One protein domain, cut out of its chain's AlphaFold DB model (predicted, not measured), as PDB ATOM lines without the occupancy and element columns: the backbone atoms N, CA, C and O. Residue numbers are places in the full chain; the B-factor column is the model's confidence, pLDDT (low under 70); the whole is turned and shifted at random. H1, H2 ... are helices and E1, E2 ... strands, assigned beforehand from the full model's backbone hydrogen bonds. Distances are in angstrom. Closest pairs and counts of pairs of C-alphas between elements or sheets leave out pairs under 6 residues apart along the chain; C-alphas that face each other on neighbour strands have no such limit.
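AT A GLANCE: This is residues 5 to 93 of the 94 residues of the protein "DUF5680 domain-containing protein" of Natronobacterium gregoryi (UniProt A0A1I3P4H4). The domain is a twisted wall of four antiparallel strands, E1 to E4, with the helix H1 slantwise over one of its faces and no named helix on the other. A second helix, H2, is not on the sheet; it runs toward H1 and meets it in a corner, where the last residues of H2, 90 to 91, come to the end of H1. The printed part has 89 residues with two named helices and four named strands, in the order H1, E1, E2, E3, E4, H2; the sheet's order is E1, E2, E3, E4, all antiparallel, and the class is mixed, helices and strands. The whole is compact, with a radius of gyration of the C-alphas of 13.6 A and spans of 45 by 30 by 19 A.

HOW THE PARTS SIT: The sheet holds E1, residues 29 to 35, E2, residues 38 to 46, E3, residues 49 to 58, and E4, residues 61 to 71. These strands form a meander, each strand after the first being the antiparallel neighbour of the one before, and E1 and E4 are the edge strands. E1 and E2 are a hairpin at 167 degrees between their directions, with N 31 and O 42 within hydrogen-bond range at 2.8 A and N 40 and O 33 at 2.7 A. E2 and E3 are a hairpin at 168 degrees, with N 41 and O 55 within range at 2.9 A. E3 and E4 are a hairpin at 168 degrees, with N 54 and O 66 within range at 2.8 A. E4 bends by 54 degrees at residue 64. Beside E1, residues 22 to 23 form a short antiparallel pairing with residues 29 to 30 of that strand. H1, residues 5 to 14, is on the sheet at a height over the sheet of 8.7 A; H1 and the sheet are two layers, a helix on one face of a sheet. It lies over E2, on which 6 of its 10 C-alphas fall, and only just not over E1, on which 2 fall. On the local plane its line stands at 51 degrees to that of E2, slantwise to the strands. The closest C-alphas of H1 and E1 are those of Ala 11 and Tyr 33, 6.0 A apart. H2, residues 79 to 91, is not on the sheet, and it is apart from E1, E2 and E3. H2 and H1 touch only at their ends, H2 with residues 90 to 91 alone; their closest C-alphas are those of Arg 13 and Ala 91, 4.4 A apart. The two helices stand at a steep tilt of 42 degrees and run opposite ways. In H1 and H2 every O i to N i+4 pair is within hydrogen-bond range.

IN THESE COORDINATES: E1 runs 20.7 A from first to last C-alpha, E2 26.9 A, E3 30.8 A and E4 31.2 A. C-alpha 29, where E1 begins, is at (192.910, 242.144, 252.906), and C-alpha 71, where E4 ends, is at (183.328, 228.394, 251.609). H1 measures 14.3 A from C-alpha 5 at (199.428, 235.506, 230.960) to C-alpha 14. H2 measures 18.2 A and ends with C-alpha 91 at (203.079, 228.868, 244.013).

THE WHOLE: The two C-alphas farthest apart, those of Asp 59 and Asp 76, are 45.4 A from each other. The printed part, residues 5 to 93, has no cut. The link from H1 to E1, residues 15 to 28, is long; the three links between the strands are tight, and that from E4 to H2 is short. The mean pLDDT of the printed part is 90.1, that of H2 is 83, and one residue, Val 93, is under 70.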
ATOM      1  N   ALA A   5     199.571 236.798 230.292       92.94
ATOM      2  CA  ALA A   5     199.428 235.506 230.960       92.94
ATOM      3  C   ALA A   5     200.645 235.184 231.843       92.94
ATOM      4  O   ALA A   5     200.478 234.740 232.978       92.94
ATOM      5  N   GLU A   6     201.857 235.481 231.363       93.19
ATOM      6  CA  GLU A   6     203.093 235.319 232.142       93.19
ATOM      7  C   GLU A   6     203.086 236.203 233.395       93.19
ATOM      8  O   GLU A   6     203.474 235.751 234.473       93.19
ATOM      9  N   PHE A   7     202.611 237.450 233.273       95.00
ATOM     10  CA  PHE A   7     202.481 238.351 234.416       95.00
ATOM     11  C   PHE A   7     201.453 237.844 235.434       95.00
ATOM     12  O   PHE A   7     201.726 237.886 236.629       95.00
ATOM     13  N   VAL A   8     200.292 237.343 234.994       94.12
ATOM     14  CA  VAL A   8     199.279 236.780 235.909       94.12
ATOM     15  C   VAL A   8     199.840 235.568 236.661       94.12
ATOM     16  O   VAL A   8     199.725 235.512 237.884       94.12
ATOM     17  N   ALA A   9     200.513 234.645 235.965       92.12
ATOM     18  CA  ALA A   9     201.151 233.489 236.596       92.12
ATOM     19  C   ALA A   9     202.210 233.915 237.627       92.12
ATOM     20  O   ALA A   9     202.262 233.405 238.746       92.12
ATOM     21  N   GLU A  10     203.038 234.905 237.295       91.94
ATOM     22  CA  GLU A  10     204.010 235.466 238.230       91.94
ATOM     23  C   GLU A  10     203.363 236.173 239.425       91.94
ATOM     24  O   GLU A  10     203.835 236.008 240.552       91.94
ATOM     25  N   ALA A  11     202.282 236.921 239.210       92.75
ATOM     26  CA  ALA A  11     201.542 237.591 240.270       92.75
ATOM     27  C   ALA A  11     200.889 236.586 241.229       92.75
ATOM     28  O   ALA A  11     200.895 236.808 242.436       92.75
ATOM     29  N   HIS A  12     200.394 235.446 240.738       90.94
ATOM     30  CA  HIS A  12     199.890 234.360 241.588       90.94
ATOM     31  C   HIS A  12     200.989 233.751 242.459       90.94
ATOM     32  O   HIS A  12     200.786 233.590 243.666       90.94
ATOM     33  N   ARG A  13     202.175 233.516 241.884       87.56
ATOM     34  CA  ARG A  13     203.340 233.012 242.627       87.56
ATOM     35  C   ARG A  13     203.832 233.997 243.686       87.56
ATOM     36  O   ARG A  13     204.218 233.573 244.768       87.56
ATOM     37  N   ASN A  14     203.810 235.297 243.405       85.94
ATOM     38  CA  ASN A  14     204.294 236.331 244.330       85.94
ATOM     39  C   ASN A  14     203.186 236.950 245.201       85.94
ATOM     40  O   ASN A  14     203.472 237.776 246.062       85.94
ATOM     41  N   GLY A  15     201.929 236.568 244.988       86.06
ATOM     42  CA  GLY A  15     200.771 237.076 245.709       86.06
ATOM     43  C   GLY A  15     200.477 236.259 246.963       86.06
ATOM     44  O   GLY A  15     201.330 236.088 247.829       86.06
ATOM     45  N   TYR A  16     199.259 235.723 247.057       79.88
ATOM     46  CA  TYR A  16     198.768 234.977 248.227       79.88
ATOM     47  C   TYR A  16     199.668 233.824 248.686       79.88
ATOM     48  O   TYR A  16     199.694 233.509 249.873       79.88
ATOM     49  N   ALA A  17     200.402 233.201 247.763       75.81
ATOM     50  CA  ALA A  17     201.300 232.104 248.089       75.81
ATOM     51  C   ALA A  17     202.486 232.535 248.973       75.81
ATOM     52  O   ALA A  17     202.883 231.778 249.853       75.81
ATOM     53  N   ASN A  18     203.036 233.737 248.757       74.81
ATOM     54  CA  ASN A  18     204.339 234.133 249.309       74.81
ATOM     55  C   ASN A  18     204.371 235.519 249.974       74.81
ATOM     56  O   ASN A  18     205.392 235.895 250.547       74.81
ATOM     57  N   THR A  19     203.269 236.270 249.938       80.44
ATOM     58  CA  THR A  19     203.198 237.638 250.462       80.44
ATOM     59  C   THR A  19     202.159 237.746 251.573       80.44
ATOM     60  O   THR A  19     201.054 237.207 251.481       80.44
ATOM     61  N   GLN A  20     202.504 238.474 252.640       81.94
ATOM     62  CA  GLN A  20     201.520 238.875 253.643       81.94
ATOM     63  C   GLN A  20     200.601 239.944 253.062       81.94
ATOM     64  O   GLN A  20     201.058 240.909 252.463       81.94
ATOM     65  N   ALA A  21     199.299 239.767 253.259       89.19
ATOM     66  CA  ALA A  21     198.327 240.752 252.828       89.19
ATOM     67  C   ALA A  21     198.313 241.959 253.771       89.19
ATOM     68  O   ALA A  21     198.287 241.800 254.995       89.19
ATOM     69  N   ASP A  22     198.242 243.147 253.187       93.25
ATOM     70  CA  ASP A  22     198.020 244.393 253.902       93.25
ATOM     71  C   ASP A  22     196.547 244.521 254.328       93.25
ATOM     72  O   ASP A  22     195.651 243.983 253.664       93.25
ATOM     73  N   PRO A  23     196.249 245.260 255.413       94.12
ATOM     74  CA  PRO A  23     194.878 245.596 255.773       94.12
ATOM     75  C   PRO A  23     194.163 246.345 254.642       94.12
ATOM     76  O   PRO A  23     194.625 247.377 254.157       94.12
ATOM     77  N   GLY A  24     193.005 245.828 254.246       91.56
ATOM     78  CA  GLY A  24     192.108 246.426 253.268       91.56
ATOM     79  C   GLY A  24     190.923 247.157 253.910       91.56
ATOM     80  O   GLY A  24     190.719 247.116 255.129       91.56
ATOM     81  N   PRO A  25     190.101 247.836 253.097       87.94
ATOM     82  CA  PRO A  25     188.871 248.463 253.567       87.94
ATOM     83  C   PRO A  25     187.905 247.431 254.169       87.94
ATOM     84  O   PRO A  25     187.861 246.276 253.755       87.94
ATOM     85  N   ASN A  26     187.086 247.866 255.131       90.12
ATOM     86  CA  ASN A  26     186.032 247.050 255.753       90.12
ATOM     87  C   ASN A  26     186.524 245.715 256.354       90.12
ATOM     88  O   ASN A  26     185.794 244.727 256.346       90.12
ATOM     89  N   GLY A  27     187.763 245.674 256.855       89.25
ATOM     90  CA  GLY A  27     188.359 244.456 257.418       89.25
ATOM     91  C   GLY A  27     188.796 243.428 256.369       89.25
ATOM     92  O   GLY A  27     189.126 242.299 256.728       89.25
ATOM     93  N   GLY A  28     188.790 243.807 255.089       93.31
ATOM     94  CA  GLY A  28     189.370 243.020 254.012       93.31
ATOM     95  C   GLY A  28     190.895 242.995 254.069       93.31
ATOM     96  O   GLY A  28     191.539 243.563 254.955       93.31
ATOM     97  N   LYS A  29     191.476 242.327 253.085       95.12
ATOM     98  CA  LYS A  29     192.910 242.144 252.906       95.12
ATOM     99  C   LYS A  29     193.270 242.454 251.467       95.12
ATOM    100  O   LYS A  29     192.511 242.126 250.557       95.12
ATOM    101  N   VAL A  30     194.414 243.095 251.270       95.94
ATOM    102  CA  VAL A  30     194.921 243.474 249.954       95.94
ATOM    103  C   VAL A  30     196.294 242.857 249.751       95.94
ATOM    104  O   VAL A  30     197.154 242.948 250.618       95.94
ATOM    105  N   ILE A  31     196.515 242.254 248.591       95.31
ATOM    106  CA  ILE A  31     197.841 241.844 248.136       95.31
ATOM    107  C   ILE A  31     198.123 242.588 246.843       95.31
ATOM    108  O   ILE A  31     197.268 242.654 245.959       95.31
ATOM    109  N   THR A  32     199.318 243.153 246.722       95.31
ATOM    110  CA  THR A  32     199.756 243.843 245.509       95.31
ATOM    111  C   THR A  32     201.041 243.246 244.976       95.31
ATOM    112  O   THR A  32     201.879 242.782 245.745       95.31
ATOM    113  N   TYR A  33     201.201 243.287 243.659       95.00
ATOM    114  CA  TYR A  33     202.433 242.894 242.990       95.00
ATOM    115  C   TYR A  33     202.629 243.735 241.728       95.00
ATOM    116  O   TYR A  33     201.708 243.865 240.928       95.00
ATOM    117  N   ASP A  34     203.823 244.288 241.530       93.81
ATOM    118  CA  ASP A  34     204.127 245.185 240.414       93.81
ATOM    119  C   ASP A  34     205.336 244.673 239.625       93.81
ATOM    120  O   ASP A  34     206.358 244.294 240.204       93.81
ATOM    121  N   ARG A  35     205.249 244.702 238.290       93.31
ATOM    122  CA  ARG A  35     206.376 244.397 237.396       93.31
ATOM    123  C   ARG A  35     206.276 245.197 236.099       93.31
ATOM    124  O   ARG A  35     205.486 244.892 235.206       93.31
ATOM    125  N   GLY A  36     207.169 246.172 235.946       93.44
ATOM    126  CA  GLY A  36     207.211 247.021 234.755       93.44
ATOM    127  C   GLY A  36     205.940 247.860 234.623       93.44
ATOM    128  O   GLY A  36     205.597 248.593 235.542       93.44
ATOM    129  N   GLU A  37     205.256 247.751 233.484       95.19
ATOM    130  CA  GLU A  37     204.000 248.470 233.209       95.19
ATOM    131  C   GLU A  37     202.781 247.827 233.889       95.19
ATOM    132  O   GLU A  37     201.703 248.423 233.888       95.19
ATOM    133  N   TYR A  38     202.931 246.611 234.427       96.81
ATOM    134  CA  TYR A  38     201.839 245.847 235.012       96.81
ATOM    135  C   TYR A  38     201.783 245.976 236.537       96.81
ATOM    136  O   TYR A  38     202.798 245.846 237.223       96.81
ATOM    137  N   SER A  39     200.562 246.127 237.048       96.69
ATOM    138  CA  SER A  39     200.234 246.135 238.476       96.69
ATOM    139  C   SER A  39     199.092 245.169 238.753       96.69
ATOM    140  O   SER A  39     198.041 245.258 238.119       96.69
ATOM    141  N   TYR A  40     199.280 244.279 239.719       97.00
ATOM    142  CA  TYR A  40     198.306 243.319 240.223       97.00
ATOM    143  C   TYR A  40     197.803 243.748 241.599       97.00
ATOM    144  O   TYR A  40     198.588 244.149 242.463       97.00
ATOM    145  N   ARG A  41     196.496 243.621 241.821       96.75
ATOM    146  CA  ARG A  41     195.868 243.803 243.128       96.75
ATOM    147  C   ARG A  41     194.815 242.726 243.361       96.75
ATOM    148  O   ARG A  41     193.864 242.630 242.594       96.75
ATOM    149  N   ASP A  42     194.979 241.978 244.443       96.12
ATOM    150  CA  ASP A  42     194.016 241.018 244.981       96.12
ATOM    151  C   ASP A  42     193.372 241.634 246.222       96.12
ATOM    152  O   ASP A  42     194.085 242.022 247.148       96.12
ATOM    153  N   HIS A  43     192.052 241.761 246.241       95.94
ATOM    154  CA  HIS A  43     191.315 242.201 247.417       95.94
ATOM    155  C   HIS A  43     190.309 241.135 247.814       95.94
ATOM    156  O   HIS A  43     189.452 240.765 247.013       95.94
ATOM    157  N   TYR A  44     190.379 240.687 249.064       94.81
ATOM    158  CA  TYR A  44     189.490 239.657 249.582       94.81
ATOM    159  C   TYR A  44     189.079 239.907 251.024       94.81
ATOM    160  O   TYR A  44     189.787 240.548 251.798       94.81
ATOM    161  N   SER A  45     187.927 239.360 251.388       94.50
ATOM    162  CA  SER A  45     187.350 239.457 252.723       94.50
ATOM    163  C   SER A  45     186.859 238.094 253.180       94.50
ATOM    164  O   SER A  45     186.354 237.313 252.376       94.50
ATOM    165  N   GLY A  46     186.956 237.850 254.486       90.81
ATOM    166  CA  GLY A  46     186.571 236.584 255.104       90.81
ATOM    167  C   GLY A  46     187.740 235.615 255.281       90.81
ATOM    168  O   GLY A  46     188.881 235.896 254.906       90.81
ATOM    169  N   SER A  47     187.443 234.488 255.920       83.00
ATOM    170  CA  SER A  47     188.379 233.386 256.144       83.00
ATOM    171  C   SER A  47     187.746 232.082 255.680       83.00
ATOM    172  O   SER A  47     188.105 231.605 254.611       83.00
ATOM    173  N   THR A  48     186.775 231.546 256.423       86.06
ATOM    174  CA  THR A  48     186.080 230.286 256.103       86.06
ATOM    175  C   THR A  48     185.143 230.443 254.911       86.06
ATOM    176  O   THR A  48     185.325 229.759 253.912       86.06
ATOM    177  N   ALA A  49     184.227 231.409 254.988       90.00
ATOM    178  CA  ALA A  49     183.502 231.949 253.846       90.00
ATOM    179  C   ALA A  49     184.219 233.218 253.384       90.00
ATOM    180  O   ALA A  49     184.387 234.163 254.164       90.00
ATOM    181  N   PHE A  50     184.669 233.235 252.135       91.44
ATOM    182  CA  PHE A  50     185.458 234.329 251.593       91.44
ATOM    183  C   PHE A  50     185.041 234.707 250.179       91.44
ATOM    184  O   PHE A  50     184.590 233.892 249.377       91.44
ATOM    185  N   VAL A  51     185.226 235.985 249.874       95.19
ATOM    186  CA  VAL A  51     185.003 236.565 248.553       95.19
ATOM    187  C   VAL A  51     186.167 237.478 248.224       95.19
ATOM    188  O   VAL A  51     186.669 238.185 249.098       95.19
ATOM    189  N   GLY A  52     186.579 237.490 246.965       95.25
ATOM    190  CA  GLY A  52     187.619 238.391 246.513       95.25
ATOM    191  C   GLY A  52     187.592 238.635 245.019       95.25
ATOM    192  O   GLY A  52     186.815 238.039 244.268       95.25
ATOM    193  N   HIS A  53     188.436 239.565 244.602       96.50
ATOM    194  CA  HIS A  53     188.705 239.817 243.202       96.50
ATOM    195  C   HIS A  53     190.159 240.199 242.986       96.50
ATOM    196  O   HIS A  53     190.793 240.850 243.814       96.50
ATOM    197  N   GLU A  54     190.644 239.848 241.808       96.62
ATOM    198  CA  GLU A  54     191.950 240.203 241.298       96.62
ATOM    199  C   GLU A  54     191.779 241.151 240.121       96.62
ATOM    200  O   GLU A  54     190.909 240.953 239.269       96.62
ATOM    201  N   VAL A  55     192.628 242.168 240.051       98.00
ATOM    202  CA  VAL A  55     192.690 243.087 238.918       98.00
ATOM    203  C   VAL A  55     194.141 243.264 238.514       98.00
ATOM    204  O   VAL A  55     194.987 243.601 239.343       98.00
ATOM    205  N   VAL A  56     194.411 243.094 237.222       98.06
ATOM    206  CA  VAL A  56     195.667 243.513 236.599       98.06
ATOM    207  C   VAL A  56     195.418 244.776 235.798       98.06
ATOM    208  O   VAL A  56     194.511 244.840 234.962       98.06
ATOM    209  N   THR A  57     196.256 245.778 236.024       97.81
ATOM    210  CA  THR A  57     196.306 246.996 235.221       97.81
ATOM    211  C   THR A  57     197.616 247.073 234.449       97.81
ATOM    212  O   THR A  57     198.629 246.556 234.910       97.81
ATOM    213  N   ARG A  58     197.588 247.704 233.274       96.81
ATOM    214  CA  ARG A  58     198.763 248.112 232.502       96.81
ATOM    215  C   ARG A  58     198.707 249.621 232.306       96.81
ATOM    216  O   ARG A  58     197.693 250.123 231.821       96.81
ATOM    217  N   ASP A  59     199.739 250.341 232.736       94.94
ATOM    218  CA  ASP A  59     199.775 251.815 232.719       94.94
ATOM    219  C   ASP A  59     198.531 252.447 233.375       94.94
ATOM    220  O   ASP A  59     197.916 253.387 232.864       94.94
ATOM    221  N   GLY A  60     198.097 251.861 234.496       95.00
ATOM    222  CA  GLY A  60     196.921 252.294 235.255       95.00
ATOM    223  C   GLY A  60     195.566 251.950 234.626       95.00
ATOM    224  O   GLY A  60     194.533 252.308 235.191       95.00
ATOM    225  N   LYS A  61     195.526 251.248 233.486       97.44
ATOM    226  CA  LYS A  61     194.278 250.803 232.844       97.44
ATOM    227  C   LYS A  61     194.036 249.317 233.106       97.44
ATOM    228  O   LYS A  61     194.947 248.529 232.871       97.44
ATOM    229  N   PRO A  62     192.844 248.894 233.558       97.31
ATOM    230  CA  PRO A  62     192.553 247.480 233.776       97.31
ATOM    231  C   PRO A  62     192.599 246.703 232.458       97.31
ATOM    232  O   PRO A  62     192.012 247.123 231.462       97.31
ATOM    233  N   VAL A  63     193.303 245.573 232.465       97.44
ATOM    234  CA  VAL A  63     193.486 244.695 231.295       97.44
ATOM    235  C   VAL A  63     193.043 243.257 231.555       97.44
ATOM    236  O   VAL A  63     192.787 242.525 230.604       97.44
ATOM    237  N   TRP A  64     192.917 242.856 232.821       97.75
ATOM    238  CA  TRP A  64     192.405 241.549 233.226       97.75
ATOM    239  C   TRP A  64     191.810 241.620 234.632       97.75
ATOM    240  O   TRP A  64     192.207 242.463 235.441       97.75
ATOM    241  N   GLY A  65     190.878 240.720 234.928       97.00
ATOM    242  CA  GLY A  65     190.401 240.513 236.284       97.00
ATOM    243  C   GLY A  65     189.695 239.179 236.461       97.00
ATOM    244  O   GLY A  65     189.252 238.556 235.494       97.00
ATOM    245  N   MET A  66     189.574 238.773 237.718       96.12
ATOM    246  CA  MET A  66     188.881 237.564 238.149       96.12
ATOM    247  C   MET A  66     188.148 237.853 239.453       96.12
ATOM    248  O   MET A  66     188.685 238.520 240.327       96.12
ATOM    249  N   SER A  67     186.939 237.322 239.602       96.75
ATOM    250  CA  SER A  67     186.232 237.292 240.883       96.75
ATOM    251  C   SER A  67     186.182 235.858 241.381       96.75
ATOM    252  O   SER A  67     186.010 234.937 240.581       96.75
ATOM    253  N   TYR A  68     186.295 235.666 242.689       94.19
ATOM    254  CA  TYR A  68     186.257 234.347 243.304       94.19
ATOM    255  C   TYR A  68     185.482 234.361 244.621       94.19
ATOM    256  O   TYR A  68     185.381 235.374 245.315       94.19
ATOM    257  N   TYR A  69     184.922 233.203 244.947       94.44
ATOM    258  CA  TYR A  69     184.210 232.926 246.186       94.44
ATOM    259  C   TYR A  69     184.537 231.500 246.620       94.44
ATOM    260  O   TYR A  69     184.633 230.609 245.773       94.44
ATOM    261  N   GLY A  70     184.678 231.290 247.922       91.19
ATOM    262  CA  GLY A  70     184.868 229.971 248.508       91.19
ATOM    263  C   GLY A  70     184.266 229.893 249.901       91.19
ATOM    264  O   GLY A  70     184.126 230.904 250.587       91.19
ATOM    265  N   ASP A  71     183.891 228.681 250.295       91.06
ATOM    266  CA  ASP A  71     183.328 228.394 251.609       91.06
ATOM    267  C   ASP A  71     183.750 226.996 252.073       91.06
ATOM    268  O   ASP A  71     183.706 226.036 251.297       91.06
ATOM    269  N   LEU A  72     184.164 226.886 253.333       90.00
ATOM    270  CA  LEU A  72     184.482 225.618 253.985       90.00
ATOM    271  C   LEU A  72     183.196 225.029 254.573       90.00
ATOM    272  O   LEU A  72     182.816 225.330 255.701       90.00
ATOM    273  N   THR A  73     182.516 224.187 253.792       88.19
ATOM    274  CA  THR A  73     181.178 223.666 254.129       88.19
ATOM    275  C   THR A  73     181.177 222.357 254.921       88.19
ATOM    276  O   THR A  73     180.126 221.945 255.409       88.19
ATOM    277  N   HIS A  74     182.323 221.686 255.043       86.81
ATOM    278  CA  HIS A  74     182.459 220.440 255.796       86.81
ATOM    279  C   HIS A  74     183.056 220.707 257.177       86.81
ATOM    280  O   HIS A  74     184.137 221.277 257.279       86.81
ATOM    281  N   GLU A  75     182.371 220.248 258.227       78.75
ATOM    282  CA  GLU A  75     182.771 220.477 259.625       78.75
ATOM    283  C   GLU A  75     184.113 219.819 259.985       78.75
ATOM    284  O   GLU A  75     184.831 220.327 260.841       78.75
ATOM    285  N   ASP A  76     184.472 218.733 259.295       85.69
ATOM    286  CA  ASP A  76     185.724 217.996 259.509       85.69
ATOM    287  C   ASP A  76     186.908 218.552 258.694       85.69
ATOM    288  O   ASP A  76     188.012 218.007 258.760       85.69
ATOM    289  N   ALA A  77     186.702 219.591 257.877       82.56
ATOM    290  CA  ALA A  77     187.780 220.181 257.091       82.56
ATOM    291  C   ALA A  77     188.666 221.057 257.982       82.56
ATOM    292  O   ALA A  77     188.191 222.036 258.556       82.56
ATOM    293  N   ASP A  78     189.961 220.746 258.045       86.38
ATOM    294  CA  ASP A  78     190.942 221.627 258.672       86.38
ATOM    295  C   ASP A  78     191.233 222.820 257.737       86.38
ATOM    296  O   ASP A  78     191.751 222.622 256.628       86.38
ATOM    297  N   PRO A  79     190.900 224.064 258.132       84.75
ATOM    298  CA  PRO A  79     191.184 225.236 257.316       84.75
ATOM    299  C   PRO A  79     192.674 225.390 257.002       84.75
ATOM    300  O   PRO A  79     193.013 225.843 255.908       84.75
ATOM    301  N   ASP A  80     193.567 225.006 257.918       86.50
ATOM    302  CA  ASP A  80     195.006 225.162 257.719       86.50
ATOM    303  C   ASP A  80     195.517 224.242 256.604       86.50
ATOM    304  O   ASP A  80     196.280 224.700 255.749       86.50
ATOM    305  N   ASP A  81     195.023 223.002 256.532       87.56
ATOM    306  CA  ASP A  81     195.335 222.071 255.440       87.56
ATOM    307  C   ASP A  81     194.824 222.597 254.092       87.56
ATOM    308  O   ASP A  81     195.544 222.578 253.086       87.56
ATOM    309  N   VAL A  82     193.596 223.130 254.062       85.62
ATOM    310  CA  VAL A  82     193.018 223.698 252.835       85.62
ATOM    311  C   VAL A  82     193.816 224.915 252.369       85.62
ATOM    312  O   VAL A  82     194.169 225.010 251.191       85.62
ATOM    313  N   TYR A  83     194.147 225.847 253.264       83.62
ATOM    314  CA  TYR A  83     194.917 227.031 252.886       83.62
ATOM    315  C   TYR A  83     196.368 226.697 252.541       83.62
ATOM    316  O   TYR A  83     196.935 227.353 251.666       83.62
ATOM    317  N   ALA A  84     196.970 225.682 253.169       85.62
ATOM    318  CA  ALA A  84     198.287 225.182 252.786       85.62
ATOM    319  C   ALA A  84     198.273 224.647 251.348       85.62
ATOM    320  O   ALA A  84     199.100 225.063 250.535       85.62
ATOM    321  N   PHE A  85     197.280 223.823 250.998       87.19
ATOM    322  CA  PHE A  85     197.088 223.331 249.632       87.19
ATOM    323  C   PHE A  85     196.874 224.470 248.618       87.19
ATOM    324  O   PHE A  85     197.488 224.491 247.547       87.19
ATOM    325  N   LEU A  86     196.036 225.456 248.952       84.44
ATOM    326  CA  LEU A  86     195.790 226.610 248.079       84.44
ATOM    327  C   LEU A  86     197.047 227.467 247.869       84.44
ATOM    328  O   LEU A  86     197.268 227.968 246.768       84.44
ATOM    329  N   ARG A  87     197.889 227.641 248.895       83.00
ATOM    330  CA  ARG A  87     199.169 228.355 248.750       83.00
ATOM    331  C   ARG A  87     200.154 227.583 247.877       83.00
ATOM    332  O   ARG A  87     200.764 228.192 247.002       83.00
ATOM    333  N   ASP A  88     200.271 226.272 248.075       82.19
ATOM    334  CA  ASP A  88     201.187 225.410 247.318       82.19
ATOM    335  C   ASP A  88     200.844 225.389 245.819       82.19
ATOM    336  O   ASP A  88     201.674 225.701 244.965       82.19
ATOM    337  N   THR A  89     199.574 225.150 245.486       81.75
ATOM    338  CA  THR A  89     199.102 225.148 244.090       81.75
ATOM    339  C   THR A  89     199.298 226.493 243.392       81.75
ATOM    340  O   THR A  89     199.681 226.530 242.222       81.75
ATOM    341  N   ARG A  90     199.094 227.607 244.103       76.12
ATOM    342  CA  ARG A  90     199.254 228.961 243.550       76.12
ATOM    343  C   ARG A  90     200.733 229.350 243.390       76.12
ATOM    344  O   ARG A  90     201.065 230.103 242.477       76.12
ATOM    345  N   ALA A  91     201.628 228.780 244.202       72.56
ATOM    346  CA  ALA A  91     203.079 228.868 244.013       72.56
ATOM    347  C   ALA A  91     203.575 228.053 242.802       72.56
ATOM    348  O   ALA A  91     204.585 228.407 242.193       72.56
ATOM    349  N   GLY A  92     202.867 226.977 242.454       71.19
ATOM    350  CA  GLY A  92     203.208 226.061 241.364       71.19
ATOM    351  C   GLY A  92     202.595 226.388 239.999       71.19
ATOM    352  O   GLY A  92     202.773 225.595 239.075       71.19
ATOM    353  N   VAL A  93     201.870 227.507 239.850       68.56
ATOM    354  CA  VAL A  93     201.294 227.918 238.554       68.56
ATOM    355  C   VAL A  93     202.437 228.067 237.538       68.56
ATOM    356  O   VAL A  93     203.365 228.820 237.838       68.56
TER     357      VAL A  93